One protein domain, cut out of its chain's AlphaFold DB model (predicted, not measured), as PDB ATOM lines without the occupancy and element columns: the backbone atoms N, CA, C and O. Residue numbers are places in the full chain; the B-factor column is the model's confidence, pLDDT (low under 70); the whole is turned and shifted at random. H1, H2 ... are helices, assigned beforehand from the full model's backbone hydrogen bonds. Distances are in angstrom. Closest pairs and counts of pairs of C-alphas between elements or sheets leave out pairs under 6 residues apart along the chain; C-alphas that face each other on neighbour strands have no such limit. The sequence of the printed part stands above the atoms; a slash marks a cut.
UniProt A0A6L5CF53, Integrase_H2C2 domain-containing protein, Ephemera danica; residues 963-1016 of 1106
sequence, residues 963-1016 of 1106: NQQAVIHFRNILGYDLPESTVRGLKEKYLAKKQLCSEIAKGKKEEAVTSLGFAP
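AT A GLANCE: This is residues 963 to 1016 of the 1106 residues of the protein "Integrase_H2C2 domain-containing protein" of Ephemera danica (UniProt A0A6L5CF53). A short helix, H1, and a long one, H2, meet near their first residues as a corner, and H2 makes most of the longest axis. After H2 a tail with no named element, residues 1001 to 1016, turns round beyond the helix's end, folds back along it and then runs off past it. The printed part has 54 residues with two named helices, H1 then H2, and no named strand; its class is all helix. It is loose, with a radius of gyration of the C-alphas of 13.5 A, and elongated, spanning 40 by 25 by 15 A.

HOW THE PARTS SIT: H1, residues 963 to 974, is joined by a tight link of 5 residues to H2, residues 980 to 1000. The two helices touch, with 8 pairs of C-alphas within 8 A. The closest C-alphas are those of Asn 963 and Val 983, 6.0 A apart. H1 touches H2 with residues 963 to 967 alone, and H2 touches H1 with residues 980 to 987 alone. Their lines are about perpendicular, at 79 degrees, and their centres are 17.2 A apart. In H1 every O i to N i+4 pair is within hydrogen-bond range; in H2 16 of 17 are.

IN THESE COORDINATES: H1 begins at C-alpha 963, (333.424, 360.968, 173.017), and measures 15.7 A from first to last C-alpha. H2 begins at C-alpha 980, (338.173, 360.336, 168.915), and ends at C-alpha 1000, (309.559, 353.084, 163.003), a length of 30.1 A. Residues 999 to 1005, of which 999 and 1000 belong to H2, stand free.

THE WHOLE: The C-alphas of Tyr 976 and Gly 1003 are the two farthest apart, at 41.0 A. The printed part has no cut. The mean pLDDT of the printed part is 79.0; residues 998 to 1008 and 1015 to 1016 of the model are under 70.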
ATOM      1  N   ASN A 963     332.377 361.563 173.858       93.00
ATOM      2  CA  ASN A 963     333.424 360.968 173.017       93.00
ATOM      3  C   ASN A 963     334.725 360.675 173.786       93.00
ATOM      4  O   ASN A 963     335.381 359.675 173.511       93.00
ATOM      5  N   GLN A 964     335.117 361.536 174.732       87.94
ATOM      6  CA  GLN A 964     336.382 361.379 175.463       87.94
ATOM      7  C   GLN A 964     336.345 360.194 176.437       87.94
ATOM      8  O   GLN A 964     337.294 359.412 176.461       87.94
ATOM      9  N   GLN A 965     335.236 360.004 177.163       89.00
ATOM     10  CA  GLN A 965     335.071 358.834 178.028       89.00
ATOM     11  C   GLN A 965     334.989 357.550 177.202       89.00
ATOM     12  O   GLN A 965     335.646 356.571 177.537       89.00
ATOM     13  N   ALA A 966     334.289 357.564 176.064       92.56
ATOM     14  CA  ALA A 966     334.258 356.419 175.155       92.56
ATOM     15  C   ALA A 966     335.647 356.056 174.582       92.56
ATOM     16  O   ALA A 966     335.962 354.873 174.472       92.56
ATOM     17  N   VAL A 967     336.513 357.036 174.280       90.81
ATOM     18  CA  VAL A 967     337.919 356.762 173.915       90.81
ATOM     19  C   VAL A 967     338.657 356.052 175.055       90.81
ATOM     20  O   VAL A 967     339.373 355.091 174.792       90.81
ATOM     21  N   ILE A 968     338.487 356.486 176.309       89.00
ATOM     22  CA  ILE A 968     339.162 355.882 177.473       89.00
ATOM     23  C   ILE A 968     338.623 354.468 177.747       89.00
ATOM     24  O   ILE A 968     339.400 353.521 177.856       89.00
ATOM     25  N   HIS A 969     337.300 354.314 177.786       89.81
ATOM     26  CA  HIS A 969     336.596 353.056 178.037       89.81
ATOM     27  C   HIS A 969     336.982 351.973 177.020       89.81
ATOM     28  O   HIS A 969     337.499 350.916 177.386       89.81
ATOM     29  N   PHE A 970     336.834 352.257 175.722       90.25
ATOM     30  CA  PHE A 970     337.124 351.267 174.684       90.25
ATOM     31  C   PHE A 970     338.615 351.092 174.396       90.25
ATOM     32  O   PHE A 970     338.994 350.042 173.887       90.25
ATOM     33  N   ARG A 971     339.491 352.029 174.784       87.00
ATOM     34  CA  ARG A 971     340.941 351.773 174.813       87.00
ATOM     35  C   ARG A 971     341.287 350.652 175.793       87.00
ATOM     36  O   ARG A 971     342.097 349.792 175.457       87.00
ATOM     37  N   ASN A 972     340.668 350.656 176.973       84.44
ATOM     38  CA  ASN A 972     340.905 349.640 177.999       84.44
ATOM     39  C   ASN A 972     340.323 348.276 177.589       84.44
ATOM     40  O   ASN A 972     340.973 347.260 177.805       84.44
ATOM     41  N   ILE A 973     339.145 348.256 176.950       86.31
ATOM     42  CA  ILE A 973     338.483 347.019 176.487       86.31
ATOM     43  C   ILE A 973     339.170 346.418 175.249       86.31
ATOM     44  O   ILE A 973     339.378 345.211 175.184       86.31
ATOM     45  N   LEU A 974     339.520 347.239 174.252       84.25
ATOM     46  CA  LEU A 974     340.063 346.758 172.974       84.25
ATOM     47  C   LEU A 974     341.593 346.590 172.985       84.25
ATOM     48  O   LEU A 974     342.146 345.993 172.065       84.25
ATOM     49  N   GLY A 975     342.289 347.135 173.988       77.38
ATOM     50  CA  GLY A 975     343.748 347.047 174.125       77.38
ATOM     51  C   GLY A 975     344.554 347.933 173.163       77.38
ATOM     52  O   GLY A 975     345.778 347.809 173.099       77.38
ATOM     53  N   TYR A 976     343.910 348.829 172.406       81.31
ATOM     54  CA  TYR A 976     344.575 349.751 171.477       81.31
ATOM     55  C   TYR A 976     343.888 351.124 171.390       81.31
ATOM     56  O   TYR A 976     342.715 351.290 171.717       81.31
ATOM     57  N   ASP A 977     344.637 352.131 170.932       79.25
ATOM     58  CA  ASP A 977     344.190 353.529 170.863       79.25
ATOM     59  C   ASP A 977     343.076 353.738 169.819       79.25
ATOM     60  O   ASP A 977     343.336 353.862 168.618       79.25
ATOM     61  N   LEU A 978     341.832 353.845 170.291       85.00
ATOM     62  CA  LEU A 978     340.662 354.219 169.498       85.00
ATOM     63  C   LEU A 978     340.650 355.745 169.224       85.00
ATOM     64  O   LEU A 978     340.606 356.528 170.174       85.00
ATOM     65  N   PRO A 979     340.676 356.220 167.961       88.12
ATOM     66  CA  PRO A 979     340.680 357.659 167.680       88.12
ATOM     67  C   PRO A 979     339.340 358.334 168.010       88.12
ATOM     68  O   PRO A 979     338.284 357.840 167.620       88.12
ATOM     69  N   GLU A 980     339.376 359.526 168.620       88.56
ATOM     70  CA  GLU A 980     338.173 360.336 168.915       88.56
ATOM     71  C   GLU A 980     337.297 360.547 167.672       88.56
ATOM     72  O   GLU A 980     336.083 360.380 167.730       88.56
ATOM     73  N   SER A 981     337.910 360.808 166.514       85.94
ATOM     74  CA  SER A 981     337.183 361.006 165.257       85.94
ATOM     75  C   SER A 981     336.460 359.745 164.769       85.94
ATOM     76  O   SER A 981     335.457 359.852 164.061       85.94
ATOM     77  N   THR A 982     336.932 358.557 165.162       87.62
ATOM     78  CA  THR A 982     336.235 357.283 164.953       87.62
ATOM     79  C   THR A 982     335.069 357.149 165.925       87.62
ATOM     80  O   THR A 982     333.971 356.840 165.475       87.62
ATOM     81  N   VAL A 983     335.268 357.454 167.212       90.88
ATOM     82  CA  VAL A 983     334.200 357.457 168.230       90.88
ATOM     83  C   VAL A 983     333.060 358.390 167.833       90.88
ATOM     84  O   VAL A 983     331.913 357.955 167.750       90.88
ATOM     85  N   ARG A 984     333.363 359.647 167.495       90.56
ATOM     86  CA  ARG A 984     332.373 360.630 167.038       90.56
ATOM     87  C   ARG A 984     331.613 360.139 165.803       90.56
ATOM     88  O   ARG A 984     330.388 360.152 165.789       90.56
ATOM     89  N   GLY A 985     332.333 359.621 164.804       87.94
ATOM     90  CA  GLY A 985     331.751 359.056 163.580       87.94
ATOM     91  C   GLY A 985     331.030 357.708 163.753       87.94
ATOM     92  O   GLY A 985     330.505 357.177 162.766       87.94
ATOM     93  N   LEU A 986     331.021 357.143 164.967       90.50
ATOM     94  CA  LEU A 986     330.172 356.026 165.390       90.50
ATOM     95  C   LEU A 986     328.981 356.531 166.219       90.50
ATOM     96  O   LEU A 986     327.861 356.144 165.900       90.50
ATOM     97  N   LYS A 987     329.176 357.473 167.159       92.62
ATOM     98  CA  LYS A 987     328.100 358.190 167.880       92.62
ATOM     99  C   LYS A 987     327.078 358.789 166.911       92.62
ATOM    100  O   LYS A 987     325.888 358.534 167.040       92.62
ATOM    101  N   GLU A 988     327.542 359.522 165.899       89.81
ATOM    102  CA  GLU A 988     326.693 360.144 164.868       89.81
ATOM    103  C   GLU A 988     325.815 359.117 164.133       89.81
ATOM    104  O   GLU A 988     324.655 359.387 163.834       89.81
ATOM    105  N   LYS A 989     326.342 357.914 163.876       87.88
ATOM    106  CA  LYS A 989     325.611 356.839 163.184       87.88
ATOM    107  C   LYS A 989     324.715 356.036 164.119       87.88
ATOM    108  O   LYS A 989     323.691 355.537 163.671       87.88
ATOM    109  N   TYR A 990     325.096 355.913 165.388       90.88
ATOM    110  CA  TYR A 990     324.279 355.284 166.418       90.88
ATOM    111  C   TYR A 990     323.038 356.134 166.678       90.88
ATOM    112  O   TYR A 990     321.932 355.620 166.578       90.88
ATOM    113  N   LEU A 991     323.207 357.444 166.883       88.25
ATOM    114  CA  LEU A 991     322.095 358.384 167.045       88.25
ATOM    115  C   LEU A 991     321.190 358.414 165.806       88.25
ATOM    116  O   LEU A 991     319.976 358.330 165.950       88.25
ATOM    117  N   ALA A 992     321.759 358.442 164.596       84.50
ATOM    118  CA  ALA A 992     320.968 358.377 163.365       84.50
ATOM    119  C   ALA A 992     320.197 357.051 163.206       84.50
ATOM    120  O   ALA A 992     319.082 357.064 162.691       84.50
ATOM    121  N   LYS A 993     320.752 355.911 163.656       83.25
ATOM    122  CA  LYS A 993     320.024 354.631 163.658       83.25
ATOM    123  C   LYS A 993     319.001 354.552 164.798       83.25
ATOM    124  O   LYS A 993     317.919 354.044 164.546       83.25
ATOM    125  N   LYS A 994     319.275 355.097 165.995       84.12
ATOM    126  CA  LYS A 994     318.278 355.173 167.079       84.12
ATOM    127  C   LYS A 994     317.080 356.014 166.638       84.12
ATOM    128  O   LYS A 994     315.966 355.537 166.765       84.12
ATOM    129  N   GLN A 995     317.319 357.184 166.033       80.00
ATOM    130  CA  GLN A 995     316.263 358.021 165.447       80.00
ATOM    131  C   GLN A 995     315.411 357.250 164.431       80.00
ATOM    132  O   GLN A 995     314.192 357.290 164.526       80.00
ATOM    133  N   LEU A 996     316.035 356.502 163.512       77.25
ATOM    134  CA  LEU A 996     315.302 355.672 162.550       77.25
ATOM    135  C   LEU A 996     314.464 354.584 163.250       77.25
ATOM    136  O   LEU A 996     313.304 354.390 162.912       77.25
ATOM    137  N   CYS A 997     315.028 353.896 164.247       71.69
ATOM    138  CA  CYS A 997     314.309 352.875 165.011       71.69
ATOM    139  C   CYS A 997     313.135 353.468 165.812       71.69
ATOM    140  O   CYS A 997     312.066 352.872 165.814       71.69
ATOM    141  N   SER A 998     313.279 354.656 166.414       66.56
ATOM    142  CA  SER A 998     312.175 355.356 167.094       66.56
ATOM    143  C   SER A 998     311.134 355.947 166.131       66.56
ATOM    144  O   SER A 998     309.969 356.055 166.492       66.56
ATOM    145  N   GLU A 999     311.523 356.312 164.902       64.94
ATOM    146  CA  GLU A 999     310.589 356.736 163.844       64.94
ATOM    147  C   GLU A 999     309.721 355.561 163.344       64.94
ATOM    148  O   GLU A 999     308.576 355.782 162.948       64.94
ATOM    149  N   ILE A1000     310.244 354.328 163.401       63.75
ATOM    150  CA  ILE A1000     309.559 353.084 163.003       63.75
ATOM    151  C   ILE A1000     308.723 352.491 164.154       63.75
ATOM    152  O   ILE A1000     307.581 352.091 163.945       63.75
ATOM    153  N   ALA A1001     309.253 352.446 165.380       58.81
ATOM    154  CA  ALA A1001     308.669 351.721 166.518       58.81
ATOM    155  C   ALA A1001     307.496 352.443 167.226       58.81
ATOM    156  O   ALA A1001     307.377 352.394 168.452       58.81
ATOM    157  N   LYS A1002     306.607 353.108 166.475       51.19
ATOM    158  CA  LYS A1002     305.421 353.787 167.029       51.19
ATOM    159  C   LYS A1002     304.482 352.783 167.721       51.19
ATOM    160  O   LYS A1002     303.683 352.124 167.066       51.19
ATOM    161  N   GLY A1003     304.577 352.688 169.051       54.19
ATOM    162  CA  GLY A1003     303.684 351.884 169.898       54.19
ATOM    163  C   GLY A1003     304.308 350.664 170.594       54.19
ATOM    164  O   GLY A1003     303.574 349.921 171.242       54.19
ATOM    165  N   LYS A1004     305.627 350.431 170.509       52.09
ATOM    166  CA  LYS A1004     306.324 349.393 171.306       52.09
ATOM    167  C   LYS A1004     307.612 349.933 171.943       52.09
ATOM    168  O   LYS A1004     308.143 350.945 171.498       52.09
ATOM    169  N   LYS A1005     308.077 349.278 173.021       50.22
ATOM    170  CA  LYS A1005     309.264 349.680 173.813       50.22
ATOM    171  C   LYS A1005     310.491 349.909 172.916       50.22
ATOM    172  O   LYS A1005     310.685 349.176 171.952       50.22
ATOM    173  N   GLU A1006     311.329 350.893 173.262       53.62
ATOM    174  CA  GLU A1006     312.560 351.193 172.517       53.62
ATOM    175  C   GLU A1006     313.495 349.972 172.443       53.62
ATOM    176  O   GLU A1006     314.160 349.625 173.421       53.62
ATOM    177  N   GLU A1007     313.622 349.355 171.266       58.72
ATOM    178  CA  GLU A1007     314.687 348.381 171.034       58.72
ATOM    179  C   GLU A1007     316.050 349.082 170.957       58.72
ATOM    180  O   GLU A1007     316.287 349.984 170.142       58.72
ATOM    181  N   ALA A1008     316.985 348.644 171.800       66.75
ATOM    182  CA  ALA A1008     318.350 349.143 171.780       66.75
ATOM    183  C   ALA A1008     319.038 348.786 170.451       66.75
ATOM    184  O   ALA A1008     319.012 347.645 169.993       66.75
ATOM    185  N   VAL A1009     319.718 349.755 169.832       80.88
ATOM    186  CA  VAL A1009     320.448 349.527 168.576       80.88
ATOM    187  C   VAL A1009     321.670 348.635 168.833       80.88
ATOM    188  O   VAL A1009     322.738 349.135 169.170       80.88
ATOM    189  N   THR A1010     321.519 347.323 168.637       80.56
ATOM    190  CA  THR A1010     322.544 346.285 168.889       80.56
ATOM    191  C   THR A1010     323.638 346.182 167.822       80.56
ATOM    192  O   THR A1010     324.706 345.635 168.076       80.56
ATOM    193  N   SER A1011     323.397 346.683 166.605       84.19
ATOM    194  CA  SER A1011     324.328 346.517 165.479       84.19
ATOM    195  C   SER A1011     324.409 347.741 164.565       84.19
ATOM    196  O   SER A1011     323.404 348.381 164.227       84.19
ATOM    197  N   LEU A1012     325.627 348.058 164.118       82.12
ATOM    198  CA  LEU A1012     325.947 349.219 163.291       82.12
ATOM    199  C   LEU A1012     326.720 348.802 162.027       82.12
ATOM    200  O   LEU A1012     327.951 348.786 161.985       82.12
ATOM    201  N   GLY A1013     325.975 348.486 160.964       75.44
ATOM    202  CA  GLY A1013     326.495 347.972 159.690       75.44
ATOM    203  C   GLY A1013     327.528 348.864 158.984       75.44
ATOM    204  O   GLY A1013     327.771 350.023 159.340       75.44
ATOM    205  N   PHE A1014     328.223 348.311 157.990       74.62
ATOM    206  CA  PHE A1014     329.174 349.060 157.163       74.62
ATOM    207  C   PHE A1014     328.439 349.843 156.071       74.62
ATOM    208  O   PHE A1014     327.508 349.330 155.460       74.62
ATOM    209  N   ALA A1015     328.881 351.072 155.784       62.69
ATOM    210  CA  ALA A1015     328.415 351.778 154.593       62.69
ATOM    211  C   ALA A1015     328.894 351.030 153.330       62.69
ATOM    212  O   ALA A1015     330.050 350.581 153.318       62.69
ATOM    213  N   PRO A1016     328.063 350.905 152.276       55.34
ATOM    214  CA  PRO A1016     328.437 350.200 151.055       55.34
ATOM    215  C   PRO A1016     329.683 350.836 150.425       55.34
ATOM    216  O   PRO A1016     329.744 352.045 150.202       55.34
TER     217      PRO A1016